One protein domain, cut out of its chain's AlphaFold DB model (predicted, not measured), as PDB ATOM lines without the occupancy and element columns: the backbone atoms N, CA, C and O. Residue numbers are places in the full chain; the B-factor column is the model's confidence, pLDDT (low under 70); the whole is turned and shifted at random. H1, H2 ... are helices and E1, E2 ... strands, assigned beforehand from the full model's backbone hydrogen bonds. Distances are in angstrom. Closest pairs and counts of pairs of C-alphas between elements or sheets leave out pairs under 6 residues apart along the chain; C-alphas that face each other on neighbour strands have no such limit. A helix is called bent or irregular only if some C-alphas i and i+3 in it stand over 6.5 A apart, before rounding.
ATOM      1  N   GLY A  10      -4.509   5.316   4.013       58.09
ATOM      2  CA  GLY A  10      -3.591   5.144   5.148       58.09
ATOM      3  C   GLY A  10      -3.630   6.274   6.186       58.09
ATOM      4  O   GLY A  10      -3.517   6.011   7.379       58.09
ATOM      5  N   SER A  11      -3.844   7.527   5.767       62.81
ATOM      6  CA  SER A  11      -3.793   8.684   6.679       62.81
ATOM      7  C   SER A  11      -4.995   8.730   7.624       62.81
ATOM      8  O   SER A  11      -4.827   8.997   8.810       62.81
ATOM      9  N   SER A  12      -6.198   8.401   7.141       72.31
ATOM     10  CA  SER A  12      -7.401   8.384   7.985       72.31
ATOM     11  C   SER A  12      -7.339   7.309   9.074       72.31
ATOM     12  O   SER A  12      -7.772   7.560  10.194       72.31
ATOM     13  N   SER A  13      -6.768   6.137   8.766       84.94
ATOM     14  CA  SER A  13      -6.566   5.075   9.758       84.94
ATOM     15  C   SER A  13      -5.553   5.492  10.824       84.94
ATOM     16  O   SER A  13      -5.805   5.295  12.008       84.94
ATOM     17  N   LEU A  14      -4.452   6.135  10.422       86.38
ATOM     18  CA  LEU A  14      -3.434   6.608  11.357       86.38
ATOM     19  C   LEU A  14      -3.954   7.715  12.288       86.38
ATOM     20  O   LEU A  14      -3.676   7.694  13.482       86.38
ATOM     21  N   ILE A  15      -4.738   8.659  11.758       86.62
ATOM     22  CA  ILE A  15      -5.366   9.718  12.563       86.62
ATOM     23  C   ILE A  15      -6.268   9.113  13.637       86.62
ATOM     24  O   ILE A  15      -6.172   9.511  14.794       86.62
ATOM     25  N   ALA A  16      -7.114   8.147  13.265       87.69
ATOM     26  CA  ALA A  16      -7.990   7.463  14.213       87.69
ATOM     27  C   ALA A  16      -7.182   6.727  15.294       87.69
ATOM     28  O   ALA A  16      -7.473   6.882  16.473       87.69
ATOM     29  N   GLN A  17      -6.113   6.018  14.909       91.31
ATOM     30  CA  GLN A  17      -5.227   5.337  15.860       91.31
ATOM     31  C   GLN A  17      -4.603   6.302  16.876       91.31
ATOM     32  O   GLN A  17      -4.650   6.029  18.074       91.31
ATOM     33  N   ILE A  18      -4.051   7.437  16.427       91.12
ATOM     34  CA  ILE A  18      -3.469   8.428  17.344       91.12
ATOM     35  C   ILE A  18      -4.565   9.037  18.222       91.12
ATOM     36  O   ILE A  18      -4.376   9.157  19.427       91.12
ATOM     37  N   TRP A  19      -5.716   9.399  17.654       91.56
ATOM     38  CA  TRP A  19      -6.821  10.002  18.403       91.56
ATOM     39  C   TRP A  19      -7.350   9.082  19.513       91.56
ATOM     40  O   TRP A  19      -7.394   9.472  20.683       91.56
ATOM     41  N   ASP A  20      -7.699   7.843  19.165       92.44
ATOM     42  CA  ASP A  20      -8.215   6.849  20.109       92.44
ATOM     43  C   ASP A  20      -7.145   6.448  21.134       92.44
ATOM     44  O   ASP A  20      -7.434   6.281  22.325       92.44
ATOM     45  N   GLY A  21      -5.891   6.361  20.686       93.44
ATOM     46  CA  GLY A  21      -4.731   6.124  21.534       93.44
ATOM     47  C   GLY A  21      -4.540   7.221  22.579       93.44
ATOM     48  O   GLY A  21      -4.403   6.912  23.759       93.44
ATOM     49  N   VAL A  22      -4.612   8.498  22.186       94.19
ATOM     50  CA  VAL A  22      -4.532   9.643  23.113       94.19
ATOM     51  C   VAL A  22      -5.672   9.596  24.127       94.19
ATOM     52  O   VAL A  22      -5.431   9.754  25.323       94.19
ATOM     53  N   GLY A  23      -6.905   9.328  23.688       92.12
ATOM     54  CA  GLY A  23      -8.048   9.195  24.595       92.12
ATOM     55  C   GLY A  23      -7.878   8.056  25.608       92.12
ATOM     56  O   GLY A  23      -8.228   8.205  26.781       92.12
ATOM     57  N   THR A  24      -7.302   6.934  25.174       94.31
ATOM     58  CA  THR A  24      -6.988   5.786  26.036       94.31
ATOM     59  C   THR A  24      -5.877   6.123  27.028       94.31
ATOM     60  O   THR A  24      -6.051   5.894  28.221       94.31
ATOM     61  N   ALA A  25      -4.790   6.742  26.564       93.12
ATOM     62  CA  ALA A  25      -3.660   7.161  27.389       93.12
ATOM     63  C   ALA A  25      -4.075   8.175  28.466       93.12
ATOM     64  O   ALA A  25      -3.694   8.044  29.627       93.12
ATOM     65  N   LEU A  26      -4.912   9.156  28.111       94.44
ATOM     66  CA  LEU A  26      -5.465  10.118  29.066       94.44
ATOM     67  C   LEU A  26      -6.357   9.435  30.099       94.44
ATOM     68  O   LEU A  26      -6.255   9.730  31.289       94.44
ATOM     69  N   ARG A  27      -7.219   8.509  29.667       93.56
ATOM     70  CA  ARG A  27      -8.051   7.731  30.588       93.56
ATOM     71  C   ARG A  27      -7.186   6.932  31.553       93.56
ATOM     72  O   ARG A  27      -7.420   7.022  32.745       93.56
ATOM     73  N   GLU A  28      -6.178   6.221  31.059       92.69
ATOM     74  CA  GLU A  28      -5.237   5.442  31.872       92.69
ATOM     75  C   GLU A  28      -4.481   6.321  32.885       92.69
ATOM     76  O   GLU A  28      -4.415   5.985  34.066       92.69
ATOM     77  N   ALA A  29      -3.982   7.485  32.453       90.12
ATOM     78  CA  ALA A  29      -3.255   8.419  33.312       90.12
ATOM     79  C   ALA A  29      -4.135   9.032  34.417       90.12
ATOM     80  O   ALA A  29      -3.639   9.377  35.487       90.12
ATOM     81  N   THR A  30      -5.441   9.168  34.166       90.44
ATOM     82  CA  THR A  30      -6.399   9.828  35.071       90.44
ATOM     83  C   THR A  30      -7.291   8.862  35.853       90.44
ATOM     84  O   THR A  30      -7.922   9.276  36.822       90.44
ATOM     85  N   SER A  31      -7.353   7.578  35.486       87.00
ATOM     86  CA  SER A  31      -8.282   6.598  36.070       87.00
ATOM     87  C   SER A  31      -7.867   6.058  37.439       87.00
ATOM     88  O   SER A  31      -8.469   5.106  37.929       87.00
ATOM     89  N   TRP A  32      -6.841   6.620  38.070       76.44
ATOM     90  CA  TRP A  32      -6.418   6.176  39.392       76.44
ATOM     91  C   TRP A  32      -7.461   6.528  40.460       76.44
ATOM     92  O   TRP A  32      -7.963   7.646  40.531       76.44
ATOM     93  N   HIS A  33      -7.816   5.539  41.281       64.00
ATOM     94  CA  HIS A  33      -8.830   5.655  42.341       64.00
ATOM     95  C   HIS A  33      -8.223   5.711  43.752       64.00
ATOM     96  O   HIS A  33      -8.953   5.716  44.739       64.00
ATOM     97  N   GLY A  34      -6.891   5.765  43.855       62.56
ATOM     98  CA  GLY A  34      -6.167   5.976  45.106       62.56
ATOM     99  C   GLY A  34      -5.650   7.407  45.191       62.56
ATOM    100  O   GLY A  34      -5.081   7.913  44.225       62.56
ATOM    101  N   ILE A  35      -5.846   8.061  46.338       58.41
ATOM    102  CA  ILE A  35      -5.165   9.323  46.654       58.41
ATOM    103  C   ILE A  35      -3.658   9.019  46.656       58.41
ATOM    104  O   ILE A  35      -3.262   8.086  47.358       58.41
ATOM    105  N   PRO A  36      -2.814   9.748  45.898       62.62
ATOM    106  CA  PRO A  36      -1.373   9.552  45.953       62.62
ATOM    107  C   PRO A  36      -0.898   9.712  47.399       62.62
ATOM    108  O   PRO A  36      -1.067  10.776  47.994       62.62
ATOM    109  N   GLU A  37      -0.290   8.671  47.970       63.94
ATOM    110  CA  GLU A  37       0.212   8.687  49.355       63.94
ATOM    111  C   GLU A  37       1.264   9.796  49.588       63.94
ATOM    112  O   GLU A  37       1.541  10.164  50.726       63.94
ATOM    113  N   CYS A  38       1.814  10.372  48.513       65.00
ATOM    114  CA  CYS A  38       2.875  11.379  48.534       65.00
ATOM    115  C   CYS A  38       2.412  12.847  48.441       65.00
ATOM    116  O   CYS A  38       3.247  13.727  48.249       65.00
ATOM    117  N   GLY A  39       1.117  13.153  48.575       76.50
ATOM    118  CA  GLY A  39       0.648  14.552  48.588       76.50
ATOM    119  C   GLY A  39       0.757  15.284  47.241       76.50
ATOM    120  O   GLY A  39       0.604  16.503  47.189       76.50
ATOM    121  N   GLU A  40       0.999  14.558  46.148       81.62
ATOM    122  CA  GLU A  40       0.927  15.100  44.792       81.62
ATOM    123  C   GLU A  40      -0.525  15.402  44.400       81.62
ATOM    124  O   GLU A  40      -1.459  14.685  44.772       81.62
ATOM    125  N   THR A  41      -0.732  16.454  43.602       88.12
ATOM    126  CA  THR A  41      -2.047  16.697  43.007       88.12
ATOM    127  C   THR A  41      -2.359  15.600  41.982       88.12
ATOM    128  O   THR A  41      -1.451  15.124  41.295       88.12
ATOM    129  N   PRO A  42      -3.637  15.226  41.782       87.81
ATOM    130  CA  PRO A  42      -4.013  14.256  40.751       87.81
ATOM    131  C   PRO A  42      -3.497  14.613  39.346       87.81
ATOM    132  O   PRO A  42      -3.156  13.729  38.566       87.81
ATOM    133  N   SER A  43      -3.397  15.910  39.030       89.12
ATOM    134  CA  SER A  43      -2.838  16.399  37.765       89.12
ATOM    135  C   SER A  43      -1.335  16.143  37.630       89.12
ATOM    136  O   SER A  43      -0.896  15.701  36.570       89.12
ATOM    137  N   ALA A  44      -0.556  16.384  38.690       91.19
ATOM    138  CA  ALA A  44       0.882  16.131  38.695       91.19
ATOM    139  C   ALA A  44       1.170  14.635  38.534       91.19
ATOM    140  O   ALA A  44       1.999  14.250  37.710       91.19
ATOM    141  N   TYR A  45       0.405  13.793  39.232       90.69
ATOM    142  CA  TYR A  45       0.501  12.344  39.094       90.69
ATOM    143  C   TYR A  45       0.192  11.876  37.665       90.69
ATOM    144  O   TYR A  45       0.975  11.132  37.075       90.69
ATOM    145  N   ALA A  46      -0.921  12.334  37.077       92.81
ATOM    146  CA  ALA A  46      -1.300  11.960  35.714       92.81
ATOM    147  C   ALA A  46      -0.226  12.366  34.690       92.81
ATOM    148  O   ALA A  46       0.099  11.591  33.788       92.81
ATOM    149  N   LEU A  47       0.357  13.561  34.842       95.38
ATOM    150  CA  LEU A  47       1.462  14.013  34.000       95.38
ATOM    151  C   LEU A  47       2.700  13.126  34.172       95.38
ATOM    152  O   LEU A  47       3.238  12.643  33.177       95.38
ATOM    153  N   ASN A  48       3.125  12.869  35.411       94.31
ATOM    154  CA  ASN A  48       4.265  12.000  35.705       94.31
ATOM    155  C   ASN A  48       4.071  10.607  35.095       94.31
ATOM    156  O   ASN A  48       4.968  10.093  34.428       94.31
ATOM    157  N   TYR A  49       2.870  10.043  35.233       93.50
ATOM    158  CA  TYR A  49       2.501   8.775  34.617       93.50
ATOM    159  C   TYR A  49       2.666   8.809  33.090       93.50
ATOM    160  O   TYR A  49       3.330   7.942  32.514       93.50
ATOM    161  N   ALA A  50       2.111   9.826  32.423       95.19
ATOM    162  CA  ALA A  50       2.220   9.973  30.973       95.19
ATOM    163  C   ALA A  50       3.681  10.134  30.510       95.19
ATOM    164  O   ALA A  50       4.076   9.532  29.510       95.19
ATOM    165  N   LEU A  51       4.504  10.878  31.257       95.62
ATOM    166  CA  LEU A  51       5.935  11.039  30.978       95.62
ATOM    167  C   LEU A  51       6.710   9.727  31.154       95.62
ATOM    168  O   LEU A  51       7.539   9.395  30.307       95.62
ATOM    169  N   THR A  52       6.416   8.941  32.195       94.56
ATOM    170  CA  THR A  52       7.012   7.608  32.376       94.56
ATOM    171  C   THR A  52       6.667   6.686  31.207       94.56
ATOM    172  O   THR A  52       7.539   5.993  30.683       94.56
ATOM    173  N   ARG A  53       5.411   6.695  30.746       94.44
ATOM    174  CA  ARG A  53       4.985   5.883  29.596       94.44
ATOM    175  C   ARG A  53       5.602   6.354  28.282       94.44
ATOM    176  O   ARG A  53       5.989   5.508  27.477       94.44
ATOM    177  N   LEU A  54       5.762   7.663  28.093       93.69
ATOM    178  CA  LEU A  54       6.496   8.226  26.960       93.69
ATOM    179  C   LEU A  54       7.955   7.756  26.950       93.69
ATOM    180  O   LEU A  54       8.448   7.311  25.917       93.69
ATOM    181  N   GLN A  55       8.636   7.820  28.095       93.25
ATOM    182  CA  GLN A  55      10.019   7.366  28.217       93.25
ATOM    183  C   GLN A  55      10.143   5.865  27.926       93.25
ATOM    184  O   GLN A  55      10.988   5.456  27.133       93.25
ATOM    185  N   TYR A  56       9.240   5.054  28.480       91.62
ATOM    186  CA  TYR A  56       9.189   3.621  28.199       91.62
ATOM    187  C   TYR A  56       8.981   3.326  26.705       91.62
ATOM    188  O   TYR A  56       9.644   2.452  26.148       91.62
ATOM    189  N   ALA A  57       8.094   4.069  26.035       89.06
ATOM    190  CA  ALA A  57       7.870   3.914  24.601       89.06
ATOM    191  C   ALA A  57       9.133   4.226  23.784       89.06
ATOM    192  O   ALA A  57       9.420   3.521  22.814       89.06
ATOM    193  N   LYS A  58       9.916   5.227  24.207       87.75
ATOM    194  CA  LYS A  58      11.203   5.566  23.587       87.75
ATOM    195  C   LYS A  58      12.247   4.464  23.770       87.75
ATOM    196  O   LYS A  58      12.917   4.102  22.812       87.75
ATOM    197  N   GLU A  59      12.360   3.906  24.972       87.88
ATOM    198  CA  GLU A  59      13.363   2.880  25.302       87.88
ATOM    199  C   GLU A  59      13.093   1.519  24.662       87.88
ATOM    200  O   GLU A  59      14.024   0.762  24.397       87.88
ATOM    201  N   LYS A  60      11.822   1.178  24.434       85.06
ATOM    202  CA  LYS A  60      11.432  -0.104  23.834       85.06
ATOM    203  C   LYS A  60      11.413  -0.102  22.312       85.06
ATOM    204  O   LYS A  60      10.967  -1.091  21.740       85.06
ATOM    205  N   GLU A  61      11.874   0.981  21.682       73.12
ATOM    206  CA  GLU A  61      11.760   1.177  20.233       73.12
ATOM    207  C   GLU A  61      10.316   0.942  19.755       73.12
ATOM    208  O   GLU A  61      10.067   0.364  18.696       73.12
ATOM    209  N   ASN A  62       9.336   1.373  20.565       74.94
ATOM    210  CA  ASN A  62       7.942   1.330  20.144       74.94
ATOM    211  C   ASN A  62       7.753   2.202  18.899       74.94
ATOM    212  O   ASN A  62       8.577   3.053  18.562       74.94
ATOM    213  N   THR A  63       6.622   2.009  18.228       85.56
ATOM    214  CA  THR A  63       6.306   2.767  17.021       85.56
ATOM    215  C   THR A  63       6.243   4.271  17.316       85.56
ATOM    216  O   THR A  63       5.803   4.683  18.392       85.56
ATOM    217  N   ASP A  64       6.589   5.121  16.341       87.62
ATOM    218  CA  ASP A  64       6.408   6.577  16.479       87.62
ATOM    219  C   ASP A  64       4.954   6.977  16.792       87.62
ATOM    220  O   ASP A  64       4.690   8.073  17.284       87.62
ATOM    221  N   ILE A  65       3.997   6.088  16.512       90.56
ATOM    222  CA  ILE A  65       2.585   6.259  16.855       90.56
ATOM    223  C   ILE A  65       2.419   6.280  18.375       90.56
ATOM    224  O   ILE A  65       1.787   7.193  18.902       90.56
ATOM    225  N   ASP A  66       3.032   5.333  19.088       90.31
ATOM    226  CA  ASP A  66       2.999   5.292  20.553       90.31
ATOM    227  C   ASP A  66       3.692   6.520  21.154       90.31
ATOM    228  O   ASP A  66       3.218   7.092  22.138       90.31
ATOM    229  N   TRP A  67       4.789   6.967  20.532       91.81
ATOM    230  CA  TRP A  67       5.508   8.172  20.950       91.81
ATOM    231  C   TRP A  67       4.633   9.412  20.791       91.81
ATOM    232  O   TRP A  67       4.551  10.231  21.709       91.81
ATOM    233  N   ALA A  68       3.947   9.535  19.654       93.50
ATOM    234  CA  ALA A  68       3.000  10.606  19.392       93.50
ATOM    235  C   ALA A  68       1.830  10.585  20.382       93.50
ATOM    236  O   ALA A  68       1.507  11.628  20.950       93.50
ATOM    237  N   ILE A  69       1.239   9.414  20.636       95.25
ATOM    238  CA  ILE A  69       0.132   9.239  21.586       95.25
ATOM    239  C   ILE A  69       0.525   9.748  22.975       95.25
ATOM    240  O   ILE A  69      -0.140  10.634  23.518       95.25
ATOM    241  N   TRP A  70       1.622   9.237  23.539       95.69
ATOM    242  CA  TRP A  70       2.033   9.612  24.892       95.69
ATOM    243  C   TRP A  70       2.579  11.041  24.971       95.69
ATOM    244  O   TRP A  70       2.358  11.712  25.978       95.69
ATOM    245  N   SER A  71       3.204  11.556  23.905       96.25
ATOM    246  CA  SER A  71       3.624  12.964  23.838       96.25
ATOM    247  C   SER A  71       2.430  13.916  23.841       96.25
ATOM    248  O   SER A  71       2.433  14.899  24.578       96.25
ATOM    249  N   ILE A  72       1.393  13.632  23.045       96.81
ATOM    250  CA  ILE A  72       0.180  14.457  22.995       96.81
ATOM    251  C   ILE A  72      -0.574  14.364  24.327       96.81
ATOM    252  O   ILE A  72      -0.988  15.394  24.854       96.81
ATOM    253  N   ALA A  73      -0.707  13.166  24.907       96.69
ATOM    254  CA  ALA A  73      -1.341  12.991  26.215       96.69
ATOM    255  C   ALA A  73      -0.609  13.779  27.317       96.69
ATOM    256  O   ALA A  73      -1.246  14.526  28.059       96.69
ATOM    257  N   ALA A  74       0.725  13.692  27.378       97.44
ATOM    258  CA  ALA A  74       1.530  14.478  28.313       97.44
ATOM    259  C   ALA A  74       1.362  15.991  28.088       97.44
ATOM    260  O   ALA A  74       1.210  16.738  29.049       97.44
ATOM    261  N   ALA A  75       1.307  16.446  26.832       97.44
ATOM    262  CA  ALA A  75       1.097  17.857  26.518       97.44
ATOM    263  C   ALA A  75      -0.280  18.374  26.969       97.44
ATOM    264  O   ALA A  75      -0.372  19.494  27.473       97.44
ATOM    265  N   VAL A  76      -1.340  17.568  26.832       96.75
ATOM    266  CA  VAL A  76      -2.685  17.894  27.348       96.75
ATOM    267  C   VAL A  76      -2.678  18.019  28.874       96.75
ATOM    268  O   VAL A  76      -3.351  18.889  29.422       96.75
ATOM    269  N   LEU A  77      -1.904  17.177  29.559       96.62
ATOM    270  CA  LEU A  77      -1.772  17.176  31.019       96.62
ATOM    271  C   LEU A  77      -0.803  18.250  31.549       96.62
ATOM    272  O   LEU A  77      -0.753  18.472  32.756       96.62
ATOM    273  N   ASN A  78      -0.067  18.930  30.666       97.19
ATOM    274  CA  ASN A  78       0.908  19.967  31.003       97.19
ATOM    275  C   ASN A  78       0.595  21.311  30.309       97.19
ATOM    276  O   ASN A  78       1.336  21.741  29.414       97.19
ATOM    277  N   PRO A  79      -0.512  21.981  30.679       97.06
ATOM    278  CA  PRO A  79      -0.843  23.288  30.133       97.06
ATOM    279  C   PRO A  79       0.092  24.378  30.673       97.06
ATOM    280  O   PRO A  79       0.287  24.530  31.878       97.06
ATOM    281  N   GLN A  80       0.622  25.181  29.760       96.31
ATOM    282  CA  GLN A  80       1.414  26.378  30.005       96.31
ATOM    283  C   GLN A  80       0.558  27.592  29.649       96.31
ATOM    284  O   GLN A  80       0.326  27.893  28.474       96.31
ATOM    285  N   TYR A  81       0.043  28.267  30.672       96.38
ATOM    286  CA  TYR A  81      -0.800  29.441  30.485       96.38
ATOM    287  C   TYR A  81       0.053  30.661  30.149       96.38
ATOM    288  O   TYR A  81       1.010  30.978  30.854       96.38
ATOM    289  N   VAL A  82      -0.314  31.357  29.077       95.94
ATOM    290  CA  VAL A  82       0.335  32.596  28.642       95.94
ATOM    291  C   VAL A  82      -0.681  33.717  28.540       95.94
ATOM    292  O   VAL A  82      -1.843  33.501  28.196       95.94
ATOM    293  N   ASP A  83      -0.226  34.943  28.786       95.75
ATOM    294  CA  ASP A  83      -1.080  36.132  28.796       95.75
ATOM    295  C   ASP A  83      -1.378  36.681  27.388       95.75
ATOM    296  O   ASP A  83      -1.469  37.883  27.156       95.75
ATOM    297  N   TRP A  84      -1.465  35.782  26.412       96.25
ATOM    298  CA  TRP A  84      -1.717  36.118  25.019       96.25
ATOM    299  C   TRP A  84      -3.217  36.245  24.762       96.25
ATOM    300  O   TRP A  84      -4.008  35.439  25.257       96.25
ATOM    301  N   ASP A  85      -3.596  37.225  23.941       96.00
ATOM    302  CA  ASP A  85      -4.988  37.528  23.608       96.00
ATOM    303  C   ASP A  85      -5.228  37.516  22.085       96.00
ATOM    304  O   ASP A  85      -5.332  38.564  21.431       96.00
ATOM    305  N   PRO A  86      -5.327  36.317  21.476       92.38
ATOM    306  CA  PRO A  86      -5.567  36.194  20.043       92.38
ATOM    307  C   PRO A  86      -6.935  36.757  19.625       92.38
ATOM    308  O   PRO A  86      -7.085  37.217  18.490       92.38
ATOM    309  N   GLN A  87      -7.931  36.753  20.519       91.88
ATOM    310  CA  GLN A  87      -9.264  37.279  20.220       91.88
ATOM    311  C   GLN A  87      -9.251  38.798  20.070       91.88
ATOM    312  O   GLN A  87      -9.856  39.336  19.138       91.88
ATOM    313  N   HIS A  88      -8.571  39.493  20.980       92.25
ATOM    314  CA  HIS A  88      -8.431  40.938  20.903       92.25
ATOM    315  C   HIS A  88      -7.529  41.334  19.731       92.25
ATOM    316  O   HIS A  88      -7.878  42.237  18.970       92.25
ATOM    317  N   TYR A  89      -6.451  40.582  19.491       92.50
ATOM    318  CA  TYR A  89      -5.588  40.784  18.330       92.50
ATOM    319  C   TYR A  89      -6.347  40.705  16.998       92.50
ATOM    320  O   TYR A  89      -6.129  41.525  16.107       92.50
ATOM    321  N   ALA A  90      -7.275  39.755  16.855       89.38
ATOM    322  CA  ALA A  90      -8.093  39.622  15.648       89.38
ATOM    323  C   ALA A  90      -8.987  40.849  15.378       89.38
ATOM    324  O   ALA A  90      -9.407  41.063  14.242       89.38
ATOM    325  N   LYS A  91      -9.262  41.664  16.406       91.75
ATOM    326  CA  LYS A  91     -10.082  42.885  16.349       91.75
ATOM    327  C   LYS A  91      -9.248  44.170  16.366       91.75
ATOM    328  O   LYS A  91      -9.819  45.256  16.458       91.75
ATOM    329  N   ARG A  92      -7.917  44.065  16.315       90.06
ATOM    330  CA  ARG A  92      -7.016  45.214  16.458       90.06
ATOM    331  C   ARG A  92      -7.258  46.271  15.381       90.06
ATOM    332  O   ARG A  92      -7.537  45.957  14.220       90.06
ATOM    333  N   SER A  93      -7.039  47.526  15.748       88.81
ATOM    334  CA  SER A  93      -6.917  48.615  14.785       88.81
ATOM    335  C   SER A  93      -5.543  48.583  14.106       88.81
ATOM    336  O   SER A  93      -4.551  48.096  14.664       88.81
ATOM    337  N   LEU A  94      -5.473  49.124  12.886       84.75
ATOM    338  CA  LEU A  94      -4.197  49.359  12.213       84.75
ATOM    339  C   LEU A  94      -3.325  50.266  13.104       84.75
ATOM    340  O   LEU A  94      -3.764  51.351  13.476       84.75
ATOM    341  N   LYS A 109      13.120  27.176  28.939       87.62
ATOM    342  CA  LYS A 109      13.371  26.032  28.061       87.62
ATOM    343  C   LYS A 109      12.268  24.993  28.254       87.62
ATOM    344  O   LYS A 109      11.971  24.611  29.380       87.62
ATOM    345  N   ILE A 110      11.704  24.506  27.152       89.69
ATOM    346  CA  ILE A 110      10.614  23.528  27.176       89.69
ATOM    347  C   ILE A 110      11.176  22.160  26.820       89.69
ATOM    348  O   ILE A 110      11.449  21.867  25.658       89.69
ATOM    349  N   GLU A 111      11.394  21.349  27.850       91.88
ATOM    350  CA  GLU A 111      12.036  20.035  27.729       91.88
ATOM    351  C   GLU A 111      11.032  18.879  27.689       91.88
ATOM    352  O   GLU A 111      11.331  17.821  27.140       91.88
ATOM    353  N   ILE A 112       9.825  19.093  28.220       95.38
ATOM    354  CA  ILE A 112       8.738  18.111  28.235       95.38
ATOM    355  C   ILE A 112       7.565  18.572  27.360       95.38
ATOM    356  O   ILE A 112       7.408  19.777  27.143       95.38
ATOM    357  N   PRO A 113       6.728  17.645  26.853       97.06
ATOM    358  CA  PRO A 113       5.549  18.004  26.080       97.06
ATOM    359  C   PRO A 113       4.624  18.964  26.832       97.06
ATOM    360  O   PRO A 113       4.383  18.790  28.026       97.06
ATOM    361  N   ALA A 114       4.111  19.973  26.131       96.94
ATOM    362  CA  ALA A 114       3.276  21.018  26.707       96.94
ATOM    363  C   ALA A 114       2.253  21.562  25.703       96.94
ATOM    364  O   ALA A 114       2.508  21.632  24.496       96.94
ATOM    365  N   THR A 115       1.106  21.995  26.219       97.00
ATOM    366  CA  THR A 115       0.127  22.811  25.488       97.00
ATOM    367  C   THR A 115       0.255  24.261  25.923       97.00
ATOM    368  O   THR A 115       0.355  24.532  27.112       97.00
ATOM    369  N   PHE A 116       0.233  25.214  24.993       96.19
ATOM    370  CA  PHE A 116       0.140  26.631  25.347       96.19
ATOM    371  C   PHE A 116      -1.308  27.065  25.297       96.19
ATOM    372  O   PHE A 116      -1.974  26.893  24.271       96.19
ATOM    373  N   VAL A 117      -1.768  27.646  26.396       96.56
ATOM    374  CA  VAL A 117      -3.152  28.072  26.566       96.56
ATOM    375  C   VAL A 117      -3.177  29.584  26.748       96.56
ATOM    376  O   VAL A 117      -2.503  30.122  27.625       96.56
ATOM    377  N   ALA A 118      -3.920  30.272  25.888       96.56
ATOM    378  CA  ALA A 118      -4.110  31.716  25.951       96.56
ATOM    379  C   ALA A 118      -4.991  32.128  27.138       96.56
ATOM    380  O   ALA A 118      -5.640  31.298  27.782       96.56
ATOM    381  N   ARG A 119      -5.066  33.441  27.383       95.69
ATOM    382  CA  ARG A 119      -5.827  34.045  28.486       95.69
ATOM    383  C   ARG A 119      -7.285  33.572  28.557       95.69
ATOM    384  O   ARG A 119      -7.820  33.431  29.653       95.69
ATOM    385  N   HIS A 120      -7.930  33.318  27.417       95.38
ATOM    386  CA  HIS A 120      -9.339  32.914  27.355       95.38
ATOM    387  C   HIS A 120      -9.539  31.396  27.203       95.38
ATOM    388  O   HIS A 120     -10.644  30.939  26.905       95.38
ATOM    389  N   GLY A 121      -8.496  30.599  27.459       94.06
ATOM    390  CA  GLY A 121      -8.571  29.139  27.487       94.06
ATOM    391  C   GLY A 121      -8.367  28.457  26.134       94.06
ATOM    392  O   GLY A 121      -8.482  27.235  26.049       94.06
ATOM    393  N   GLU A 122      -8.060  29.193  25.064       93.88
ATOM    394  CA  GLU A 122      -7.777  28.595  23.761       93.88
ATOM    395  C   GLU A 122      -6.380  27.989  23.712       93.88
ATOM    396  O   GLU A 122      -5.399  28.611  24.119       93.88
ATOM    397  N   ILE A 123      -6.268  26.802  23.119       93.44
ATOM    398  CA  ILE A 123      -4.967  26.231  22.776       93.44
ATOM    399  C   ILE A 123      -4.415  26.991  21.569       93.44
ATOM    400  O   ILE A 123      -4.994  26.958  20.481       93.44
ATOM    401  N   ILE A 124      -3.283  27.657  21.763       92.81
ATOM    402  CA  ILE A 124      -2.612  28.473  20.739       92.81
ATOM    403  C   ILE A 124      -1.370  27.798  20.166       92.81
ATOM    404  O   ILE A 124      -0.874  28.198  19.113       92.81
ATOM    405  N   GLY A 125      -0.872  26.755  20.828       92.25
ATOM    406  CA  GLY A 125       0.285  26.013  20.360       92.25
ATOM    407  C   GLY A 125       0.536  24.740  21.151       92.25
ATOM    408  O   GLY A 125      -0.018  24.527  22.227       92.25
ATOM    409  N   TRP A 126       1.417  23.916  20.596       94.31
ATOM    410  CA  TRP A 126       1.886  22.673  21.193       94.31
ATOM    411  C   TRP A 126       3.410  22.644  21.101       94.31
ATOM    412  O   TRP A 126       3.967  22.952  20.046       94.31
ATOM    413  N   ALA A 127       4.075  22.255  22.181       93.81
ATOM    414  CA  ALA A 127       5.487  21.900  22.181       93.81
ATOM    415  C   ALA A 127       5.591  20.393  22.417       93.81
ATOM    416  O   ALA A 127       5.182  19.904  23.464       93.81
ATOM    417  N   LEU A 128       6.108  19.652  21.433       94.44
ATOM    418  CA  LEU A 128       6.190  18.186  21.461       94.44
ATOM    419  C   LEU A 128       7.651  17.749  21.227       94.44
ATOM    420  O   LEU A 128       7.989  17.269  20.142       94.44
ATOM    421  N   PRO A 129       8.552  17.989  22.199       90.81
ATOM    422  CA  PRO A 129       9.974  17.713  22.037       90.81
ATOM    423  C   PRO A 129      10.231  16.211  21.854       90.81
ATOM    424  O   PRO A 129       9.761  15.377  22.627       90.81
ATOM    425  N   GLY A 130      10.999  15.866  20.816       87.50
ATOM    426  CA  GLY A 130      11.356  14.476  20.515       87.50
ATOM    427  C   GLY A 130      10.155  13.582  20.191       87.50
ATOM    428  O   GLY A 130      10.157  12.415  20.572       87.50
ATOM    429  N   ILE A 131       9.118  14.136  19.548       89.88
ATOM    430  CA  ILE A 131       7.940  13.374  19.103       89.88
ATOM    431  C   ILE A 131       8.237  12.422  17.936       89.88
ATOM    432  O   ILE A 131       7.509  11.457  17.733       89.88
ATOM    433  N   LEU A 132       9.297  12.687  17.170       87.00
ATOM    434  CA  LEU A 132       9.767  11.819  16.091       87.00
ATOM    435  C   LEU A 132      10.953  10.983  16.573       87.00
ATOM    436  O   LEU A 132      11.807  11.499  17.301       87.00
ATOM    437  N   SER A 133      11.038   9.730  16.123       86.56
ATOM    438  CA  SER A 133      12.237   8.910  16.287       86.56
ATOM    439  C   SER A 133      13.459   9.518  15.624       86.56
ATOM    440  O   SER A 133      13.373  10.281  14.658       86.56
ATOM    441  N   GLN A 134      14.623   9.143  16.153       84.69
ATOM    442  CA  GLN A 134      15.909   9.530  15.591       84.69
ATOM    443  C   GLN A 134      16.013   9.112  14.115       84.69
ATOM    444  O   GLN A 134      16.476   9.898  13.296       84.69
ATOM    445  N   GLU A 135      15.484   7.939  13.757       84.75
ATOM    446  CA  GLU A 135      15.398   7.470  12.371       84.75
ATOM    447  C   GLU A 135      14.574   8.430  11.491       84.75
ATOM    448  O   GLU A 135      15.042   8.870  10.440       84.75
ATOM    449  N   HIS A 136      13.379   8.843  11.936       84.00
ATOM    450  CA  HIS A 136      12.571   9.824  11.203       84.00
ATOM    451  C   HIS A 136      13.255  11.191  11.089       84.00
ATOM    452  O   HIS A 136      13.154  11.841  10.042       84.00
ATOM    453  N   VAL A 137      13.948  11.637  12.141       83.50
ATOM    454  CA  VAL A 137      14.739  12.877  12.126       83.50
ATOM    455  C   VAL A 137      15.873  12.768  11.107       83.50
ATOM    456  O   VAL A 137      16.070  13.680  10.307       83.50
ATOM    457  N   GLU A 138      16.586  11.647  11.070       83.50
ATOM    458  CA  GLU A 138      17.658  11.392  10.110       83.50
ATOM    459  C   GLU A 138      17.149  11.335   8.671       83.50
ATOM    460  O   GLU A 138      17.775  11.917   7.783       83.50
ATOM    461  N   TRP A 139      15.985  10.730   8.426       82.50
ATOM    462  CA  TRP A 139      15.340  10.763   7.114       82.50
ATOM    463  C   TRP A 139      14.963  12.179   6.693       82.50
ATOM    464  O   TRP A 139      15.265  12.574   5.564       82.50
ATOM    465  N   PHE A 140      14.368  12.970   7.594       80.44
ATOM    466  CA  PHE A 140      14.083  14.383   7.334       80.44
ATOM    467  C   PHE A 140      15.357  15.155   7.001       80.44
ATOM    468  O   PHE A 140      15.410  15.882   6.005       80.44
ATOM    469  N   ASN A 141      16.405  14.968   7.799       79.19
ATOM    470  CA  ASN A 141      17.693  15.626   7.618       79.19
ATOM    471  C   ASN A 141      18.375  15.194   6.317       79.19
ATOM    472  O   ASN A 141      19.002  16.013   5.651       79.19
ATOM    473  N   SER A 142      18.233  13.933   5.914       80.56
ATOM    474  CA  SER A 142      18.782  13.441   4.657       80.56
ATOM    475  C   SER A 142      18.035  14.017   3.456       80.56
ATOM    476  O   SER A 142      18.667  14.592   2.577       80.56
ATOM    477  N   ALA A 143      16.703  13.930   3.438       77.62
ATOM    478  CA  ALA A 143      15.886  14.394   2.314       77.62
ATOM    479  C   ALA A 143      15.939  15.922   2.129       77.62
ATOM    480  O   ALA A 143      15.876  16.449   1.022       77.62
ATOM    481  N   SER A 144      16.093  16.664   3.221       74.19
ATOM    482  CA  SER A 144      16.206  18.125   3.196       74.19
ATOM    483  C   SER A 144      17.564  18.654   2.717       74.19
ATOM    484  O   SER A 144      17.639  19.828   2.341       74.19
ATOM    485  N   LYS A 145      18.628  17.834   2.669       76.12
ATOM    486  CA  LYS A 145      19.913  18.237   2.059       76.12
ATOM    487  C   LYS A 145      19.714  18.699   0.623       76.12
ATOM    488  O   LYS A 145      20.282  19.718   0.228       76.12
ATOM    489  N   ASP A 146      18.845  18.006  -0.098       71.62
ATOM    490  CA  ASP A 146      18.548  18.278  -1.500       71.62
ATOM    491  C   ASP A 146      17.704  19.556  -1.668       71.62
ATOM    492  O   ASP A 146      17.720  20.192  -2.722       71.62
ATOM    493  N   LEU A 147      17.046  20.031  -0.600       69.38
ATOM    494  CA  LEU A 147      16.318  21.305  -0.593       69.38
ATOM    495  C   LEU A 147      17.220  22.525  -0.387       69.38
ATOM    496  O   LEU A 147      16.750  23.653  -0.543       69.38
ATOM    497  N   ARG A 148      18.504  22.357  -0.044       69.50
ATOM    498  CA  ARG A 148      19.385  23.490   0.295       69.50
ATOM    499  C   ARG A 148      19.511  24.519  -0.824       69.50
ATOM    500  O   ARG A 148      19.493  25.711  -0.530       69.50
ATOM    501  N   GLY A 149      19.643  24.080  -2.077       68.06
ATOM    502  CA  GLY A 149      19.715  24.979  -3.235       68.06
ATOM    503  C   GLY A 149      18.448  25.835  -3.355       68.06
ATOM    504  O   GLY A 149      18.523  27.052  -3.169       68.06
ATOM    505  N   PRO A 150      17.268  25.208  -3.524       64.94
ATOM    506  CA  PRO A 150      15.990  25.918  -3.586       64.94
ATOM    507  C   PRO A 150      15.677  26.793  -2.358       64.94
ATOM    508  O   PRO A 150      15.092  27.868  -2.494       64.94
ATOM    509  N   LEU A 151      16.052  26.360  -1.147       63.97
ATOM    510  CA  LEU A 151      15.846  27.131   0.086       63.97
ATOM    511  C   LEU A 151      16.787  28.335   0.188       63.97
ATOM    512  O   LEU A 151      16.386  29.379   0.696       63.97
ATOM    513  N   ARG A 152      18.027  28.232  -0.303       65.31
ATOM    514  CA  ARG A 152      18.942  29.380  -0.386       65.31
ATOM    515  C   ARG A 152      18.447  30.424  -1.378       65.31
ATOM    516  O   ARG A 152      18.539  31.611  -1.084       65.31
ATOM    517  N   GLU A 153      17.888  29.992  -2.504       62.50
ATOM    518  CA  GLU A 153      17.303  30.880  -3.516       62.50
ATOM    519  C   GLU A 153      16.048  31.609  -3.013       62.50
ATOM    520  O   GLU A 153      15.796  32.744  -3.410       62.50
ATOM    521  N   GLY A 192      -9.977  34.720   1.740       68.00
ATOM    522  CA  GLY A 192     -10.985  34.488   0.699       68.00
ATOM    523  C   GLY A 192     -10.431  33.953  -0.626       68.00
ATOM    524  O   GLY A 192     -11.203  33.411  -1.416       68.00
ATOM    525  N   ASP A 193      -9.115  34.017  -0.854       65.12
ATOM    526  CA  ASP A 193      -8.495  33.371  -2.016       65.12
ATOM    527  C   ASP A 193      -8.588  31.842  -1.889       65.12
ATOM    528  O   ASP A 193      -8.545  31.311  -0.774       65.12
ATOM    529  N   PRO A 194      -8.661  31.093  -3.001       65.94
ATOM    530  CA  PRO A 194      -8.472  29.652  -2.939       65.94
ATOM    531  C   PRO A 194      -7.065  29.344  -2.409       65.94
ATOM    532  O   PRO A 194      -6.096  30.013  -2.772       65.94
ATOM    533  N   LEU A 195      -6.927  28.307  -1.580       62.53
ATOM    534  CA  LEU A 195      -5.600  27.767  -1.292       62.53
ATOM    535  C   LEU A 195      -5.068  27.138  -2.579       62.53
ATOM    536  O   LEU A 195      -5.724  26.298  -3.197       62.53
ATOM    537  N   LEU A 196      -3.874  27.555  -2.982       64.69
ATOM    538  CA  LEU A 196      -3.211  27.050  -4.175       64.69
ATOM    539  C   LEU A 196      -1.948  26.287  -3.781       64.69
ATOM    540  O   LEU A 196      -1.243  26.709  -2.852       64.69
ATOM    541  N   PRO A 197      -1.615  25.195  -4.493       65.38
ATOM    542  CA  PRO A 197      -0.311  24.585  -4.341       65.38
ATOM    543  C   PRO A 197       0.763  25.603  -4.749       65.38
ATOM    544  O   PRO A 197       0.620  26.356  -5.712       65.38
ATOM    545  N   SER A 198       1.843  25.657  -3.983       67.19
ATOM    546  CA  SER A 198       3.010  26.480  -4.248       67.19
ATOM    547  C   SER A 198       3.604  26.065  -5.585       67.19
ATOM    548  O   SER A 198       3.777  24.875  -5.849       67.19
ATOM    549  N   ALA A 199       3.978  27.044  -6.412       69.62
ATOM    550  CA  ALA A 199       4.611  26.789  -7.705       69.62
ATOM    551  C   ALA A 199       5.862  25.897  -7.574       69.62
ATOM    552  O   ALA A 199       6.177  25.118  -8.473       69.62
ATOM    553  N   HIS A 200       6.541  25.955  -6.424       69.19
ATOM    554  CA  HIS A 200       7.702  25.123  -6.123       69.19
ATOM    555  C   HIS A 200       7.374  23.626  -6.009       69.19
ATOM    556  O   HIS A 200       8.242  22.814  -6.314       69.19
ATOM    557  N   MET A 201       6.134  23.246  -5.676       71.38
ATOM    558  CA  MET A 201       5.687  21.841  -5.618       71.38
ATOM    559  C   MET A 201       5.667  21.164  -6.994       71.38
ATOM    560  O   MET A 201       5.606  19.939  -7.094       71.38
ATOM    561  N   HIS A 202       5.709  21.944  -8.077       75.19
ATOM    562  CA  HIS A 202       5.768  21.410  -9.436       75.19
ATOM    563  C   HIS A 202       7.197  21.118  -9.912       75.19
ATOM    564  O   HIS A 202       7.356  20.503 -10.966       75.19
ATOM    565  N   LYS A 203       8.231  21.530  -9.164       76.25
ATOM    566  CA  LYS A 203       9.626  21.251  -9.523       76.25
ATOM    567  C   LYS A 203       9.944  19.761  -9.275       76.25
ATOM    568  O   LYS A 203       9.675  19.291  -8.169       76.25
ATOM    569  N   PRO A 204      10.535  19.028 -10.241       78.94
ATOM    570  CA  PRO A 204      10.858  17.605 -10.084       78.94
ATOM    571  C   PRO A 204      11.717  17.300  -8.853       78.94
ATOM    572  O   PRO A 204      11.397  16.383  -8.105       78.94
ATOM    573  N   ASP A 205      12.735  18.121  -8.584       75.75
ATOM    574  CA  ASP A 205      13.627  17.933  -7.429       75.75
ATOM    575  C   ASP A 205      12.870  18.060  -6.102       75.75
ATOM    576  O   ASP A 205      13.093  17.306  -5.160       75.75
ATOM    577  N   VAL A 206      11.898  18.973  -6.045       74.62
ATOM    578  CA  VAL A 206      11.039  19.153  -4.871       74.62
ATOM    579  C   VAL A 206      10.120  17.940  -4.698       74.62
ATOM    580  O   VAL A 206       9.963  17.444  -3.586       74.62
ATOM    581  N   GLN A 207       9.556  17.408  -5.784       77.88
ATOM    582  CA  GLN A 207       8.723  16.199  -5.740       77.88
ATOM    583  C   GLN A 207       9.506  14.957  -5.313       77.88
ATOM    584  O   GLN A 207       8.977  14.150  -4.551       77.88
ATOM    585  N   ALA A 208      10.754  14.820  -5.766       78.88
ATOM    586  CA  ALA A 208      11.636  13.740  -5.345       78.88
ATOM    587  C   ALA A 208      11.848  13.782  -3.824       78.88
ATOM    588  O   ALA A 208      11.627  12.776  -3.153       78.88
ATOM    589  N   VAL A 209      12.129  14.961  -3.263       76.31
ATOM    590  CA  VAL A 209      12.260  15.129  -1.809       76.31
ATOM    591  C   VAL A 209      10.973  14.767  -1.067       76.31
ATOM    592  O   VAL A 209      11.017  14.016  -0.094       76.31
ATOM    593  N   PHE A 210       9.809  15.240  -1.526       76.25
ATOM    594  CA  PHE A 210       8.534  14.894  -0.885       76.25
ATOM    595  C   PHE A 210       8.209  13.401  -0.978       76.25
ATOM    596  O   PHE A 210       7.612  12.852  -0.056       76.25
ATOM    597  N   SER A 211       8.641  12.717  -2.040       77.31
ATOM    598  CA  SER A 211       8.486  11.264  -2.139       77.31
ATOM    599  C   SER A 211       9.294  10.524  -1.067       77.31
ATOM    600  O   SER A 211       8.790   9.573  -0.473       77.31
ATOM    601  N   THR A 212      10.495  11.014  -0.739       75.44
ATOM    602  CA  THR A 212      11.332  10.484   0.348       75.44
ATOM    603  C   THR A 212      10.752  10.807   1.724       75.44
ATOM    604  O   THR A 212      10.816   9.986   2.634       75.44
ATOM    605  N   LEU A 213      10.139  11.983   1.875       79.25
ATOM    606  CA  LEU A 213       9.517  12.428   3.125       79.25
ATOM    607  C   LEU A 213       8.120  11.853   3.364       79.25
ATOM    608  O   LEU A 213       7.576  12.044   4.447       79.25
ATOM    609  N   HIS A 214       7.533  11.155   2.390       81.25
ATOM    610  CA  HIS A 214       6.116  10.800   2.406       81.25
ATOM    611  C   HIS A 214       5.686  10.059   3.681       81.25
ATOM    612  O   HIS A 214       4.633  10.350   4.248       81.25
ATOM    613  N   ARG A 215       6.518   9.132   4.172       76.94
ATOM    614  CA  ARG A 215       6.239   8.381   5.405       76.94
ATOM    615  C   ARG A 215       6.198   9.297   6.631       76.94
ATOM    616  O   ARG A 215       5.230   9.249   7.390       76.94
ATOM    617  N   SER A 216       7.197  10.161   6.788       81.88
ATOM    618  CA  SER A 216       7.247  11.129   7.885       81.88
ATOM    619  C   SER A 216       6.129  12.168   7.772       81.88
ATOM    620  O   SER A 216       5.556  12.579   8.775       81.88
ATOM    621  N   GLU A 217       5.768  12.562   6.549       80.56
ATOM    622  CA  GLU A 217       4.674  13.491   6.275       80.56
ATOM    623  C   GLU A 217       3.322  12.913   6.704       80.56
ATOM    624  O   GLU A 217       2.524  13.618   7.315       80.56
ATOM    625  N   ILE A 218       3.062  11.625   6.441       82.75
ATOM    626  CA  ILE A 218       1.838  10.951   6.896       82.75
ATOM    627  C   ILE A 218       1.724  11.014   8.423       82.75
ATOM    628  O   ILE A 218       0.658  11.358   8.936       82.75
ATOM    629  N   LEU A 219       2.812  10.717   9.137       85.38
ATOM    630  CA  LEU A 219       2.843  10.753  10.597       85.38
ATOM    631  C   LEU A 219       2.653  12.175  11.137       85.38
ATOM    632  O   LEU A 219       1.790  12.399  11.983       85.38
ATOM    633  N   VAL A 220       3.405  13.150  10.620       85.69
ATOM    634  CA  VAL A 220       3.304  14.557  11.038       85.69
ATOM    635  C   VAL A 220       1.914  15.119  10.743       85.69
ATOM    636  O   VAL A 220       1.334  15.785  11.597       85.69
ATOM    637  N   ASN A 221       1.330  14.807   9.583       83.19
ATOM    638  CA  ASN A 221      -0.040  15.200   9.254       83.19
ATOM    639  C   ASN A 221      -1.058  14.542  10.190       83.19
ATOM    640  O   ASN A 221      -2.048  15.181  10.540       83.19
ATOM    641  N   ALA A 222      -0.830  13.298  10.619       84.62
ATOM    642  CA  ALA A 222      -1.707  12.639  11.579       84.62
ATOM    643  C   ALA A 222      -1.617  13.280  12.975       84.62
ATOM    644  O   ALA A 222      -2.648  13.584  13.570       84.62
ATOM    645  N   ILE A 223      -0.408  13.594  13.451       88.50
ATOM    646  CA  ILE A 223      -0.185  14.369  14.684       88.50
ATOM    647  C   ILE A 223      -0.860  15.743  14.586       88.50
ATOM    648  O   ILE A 223      -1.545  16.185  15.511       88.50
ATOM    649  N   TYR A 224      -0.707  16.423  13.450       86.00
ATOM    650  CA  TYR A 224      -1.306  17.731  13.205       86.00
ATOM    651  C   TYR A 224      -2.836  17.676  13.166       86.00
ATOM    652  O   TYR A 224      -3.501  18.550  13.716       86.00
ATOM    653  N   ALA A 225      -3.412  16.621  12.586       82.44
ATOM    654  CA  ALA A 225      -4.853  16.401  12.574       82.44
ATOM    655  C   ALA A 225      -5.440  16.262  13.986       82.44
ATOM    656  O   ALA A 225      -6.551  16.724  14.230       82.44
ATOM    657  N   VAL A 226      -4.693  15.651  14.907       86.81
ATOM    658  CA  VAL A 226      -5.110  15.471  16.304       86.81
ATOM    659  C   VAL A 226      -4.917  16.753  17.117       86.81
ATOM    660  O   VAL A 226      -5.791  17.132  17.892       86.81
ATOM    661  N   THR A 227      -3.801  17.458  16.921       87.75
ATOM    662  CA  THR A 227      -3.439  18.648  17.715       87.75
ATOM    663  C   THR A 227      -4.095  19.941  17.221       87.75
ATOM    664  O   THR A 227      -4.350  20.851  18.011       87.75
ATOM    665  N   GLN A 228      -4.397  20.042  15.922       86.00
ATOM    666  CA  GLN A 228      -5.034  21.203  15.288       86.00
ATOM    667  C   GLN A 228      -6.115  20.787  14.268       86.00
ATOM    668  O   GLN A 228      -6.038  21.148  13.086       86.00
ATOM    669  N   PRO A 229      -7.181  20.086  14.701       82.81
ATOM    670  CA  PRO A 229      -8.167  19.492  13.795       82.81
ATOM    671  C   PRO A 229      -8.834  20.518  12.873       82.81
ATOM    672  O   PRO A 229      -8.985  20.274  11.680       82.81
ATOM    673  N   LYS A 230      -9.170  21.715  13.379       78.50
ATOM    674  CA  LYS A 230      -9.801  22.772  12.567       78.50
ATOM    675  C   LYS A 230      -8.898  23.266  11.436       78.50
ATOM    676  O   LYS A 230      -9.378  23.490  10.327       78.50
ATOM    677  N   HIS A 231      -7.602  23.430  11.698       72.12
ATOM    678  CA  HIS A 231      -6.656  23.848  10.665       72.12
ATOM    679  C   HIS A 231      -6.397  22.726   9.659       72.12
ATOM    680  O   HIS A 231      -6.294  22.987   8.461       72.12
ATOM    681  N   TYR A 232      -6.332  21.479  10.130       76.62
ATOM    682  CA  TYR A 232      -6.186  20.318   9.263       76.62
ATOM    683  C   TYR A 232      -7.384  20.146   8.316       76.62
ATOM    684  O   TYR A 232      -7.198  19.978   7.111       76.62
ATOM    685  N   GLU A 233      -8.613  20.272   8.822       71.81
ATOM    686  CA  GLU A 233      -9.822  20.237   7.990       71.81
ATOM    687  C   GLU A 233      -9.874  21.411   7.003       71.81
ATOM    688  O   GLU A 233     -10.165  21.209   5.822       71.81
ATOM    689  N   GLY A 234      -9.496  22.620   7.431       66.00
ATOM    690  CA  GLY A 234      -9.376  23.775   6.535       66.00
ATOM    691  C   GLY A 234      -8.434  23.516   5.351       66.00
ATOM    692  O   GLY A 234      -8.764  23.855   4.215       66.00
ATOM    693  N   ALA A 235      -7.309  22.837   5.591       65.00
ATOM    694  CA  ALA A 235      -6.366  22.442   4.545       65.00
ATOM    695  C   ALA A 235      -6.891  21.317   3.627       65.00
ATOM    696  O   ALA A 235      -6.486  21.225   2.468       65.00
ATOM    697  N   LYS A 236      -7.802  20.454   4.102       63.97
ATOM    698  CA  LYS A 236      -8.447  19.427   3.261       63.97
ATOM    699  C   LYS A 236      -9.471  20.019   2.301       63.97
ATOM    700  O   LYS A 236      -9.480  19.655   1.123       63.97
ATOM    701  N   VAL A 237     -10.340  20.901   2.804       57.09
ATOM    702  CA  VAL A 237     -11.456  21.507   2.045       57.09
ATOM    703  C   VAL A 237     -10.947  22.372   0.895       57.09
ATOM    704  O   VAL A 237     -11.627  22.585  -0.102       57.09
ATOM    705  N   SER A 238      -9.710  22.830   1.004       50.16
ATOM    706  CA  SER A 238      -9.094  23.722   0.049       50.16
ATOM    707  C   SER A 238      -8.424  23.035  -1.142       50.16
ATOM    708  O   SER A 238      -7.786  23.701  -1.958       50.16
ATOM    709  N   ARG A 239      -8.546  21.706  -1.252       50.00
ATOM    710  CA  ARG A 239      -8.220  20.993  -2.488       50.00
ATOM    711  C   ARG A 239      -9.103  21.563  -3.601       50.00
ATOM    712  O   ARG A 239     -10.303  21.725  -3.383       50.00
TER     713      ARG A 239
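This is residues 10 to 94, 109 to 153 and 192 to 239 of the 247 residues of an uncharacterized protein of Jaapia argillacea MUCL 33604 (UniProt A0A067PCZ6). A long helix, H1, crosses H3 and the arm H8b of the bent helix H8, and with H2 folded beside H3 these make a helical core; a small three-stranded sheet packs on residues 71 to 77 of H3. H5 and the arm H8a run side by side away from this core, with H6 and H7 beyond their far ends, while residues 88 to 94 stick out past the sheet. The 178 printed residues include nine named helices and three named strands, in the order H1 H2 H3 E1 H4 E2 E3 H5 H6 H7 H8 H9; the class is mostly helix, and the mixed sheet runs E1 E2 E3. The whole is only just loose, close to compact, with a radius of gyration of the C-alphas of 19.1 A and spans of 61 by 50 by 32 A.

H1, residues 10 to 30, touches H2, residues 42 to 59, at a steep tilt of 48 degrees, the closest C-alphas being Ala 29 and Ala 46, 4.7 A. H2 and H3, residues 64 to 77, form a helical hairpin at a shallow tilt of 17 degrees, closest at C-alphas 54 and 70, 5.1 A. H1 touches H3 at a steep tilt of 46 degrees, closest at C-alphas 22 and 69, 4.9 A. H3 is on one face of the sheet of E1, residues 79 to 81, E2, residues 114 to 117, and E3, residues 123 to 127: two layers, helix and sheet. E1 and E2 are parallel, with N 80 and O 115 at 2.7 A, within hydrogen-bond range; the hairpin E2 and E3 is antiparallel, with N 116 and O 125 at 2.9 A. H8, residues 204 to 227, by its hydrogen bonds assigned as one helix, is bent, C-alphas 212 and 215 being 7.5 A apart. Its arm H8a, residues 204 to 212, touches H5, residues 134 to 145, at a shallow tilt of 5 degrees, opposite ways, closest at C-alphas 209 and 143, 5.5 A. Its arm H8b, residues 215 to 227, touches H1, closest at C-alphas 222 and 15, 4.8 A, and H9, residues 229 to 237, closest at C-alphas 225 and 232, 5.3 A. H4, residues 86 to 90, touches no helix; H6, residues 148 to 153, and H5 meet only through their link; H7, residues 199 to 202, is close to H8a but not clearly touching, C-alphas 201 and 207 being 6.4 A apart. Every O i to N i+4 pair is within hydrogen-bond range in H1, H2, H3, H4, H6, H8a, H8b and H9, and 7 of 8 in H5; H7 is too short for one.

H1 begins at C-alpha 10 (-3.591, 5.144, 5.148) and is 30.4 A long, H2 25.9 A, H3 19.8 A, H5 16.6 A and H8b 18.7 A. H9 ends at C-alpha 237 (-11.456, 21.507, 2.045).

The C-alphas farthest apart, Glu 37 and Pro 204, are 61.0 A apart. Residues 95 to 108 and 154 to 191 are not printed, with gaps of 33.2 A and 28.8 A between the C-alphas across the cuts. The link H1 to H2 is long. Mean pLDDT of the printed part is 83.8; residues 10 to 11, 33 to 38, 147 to 153, 192 to 200 and 234 to 239 are under 70.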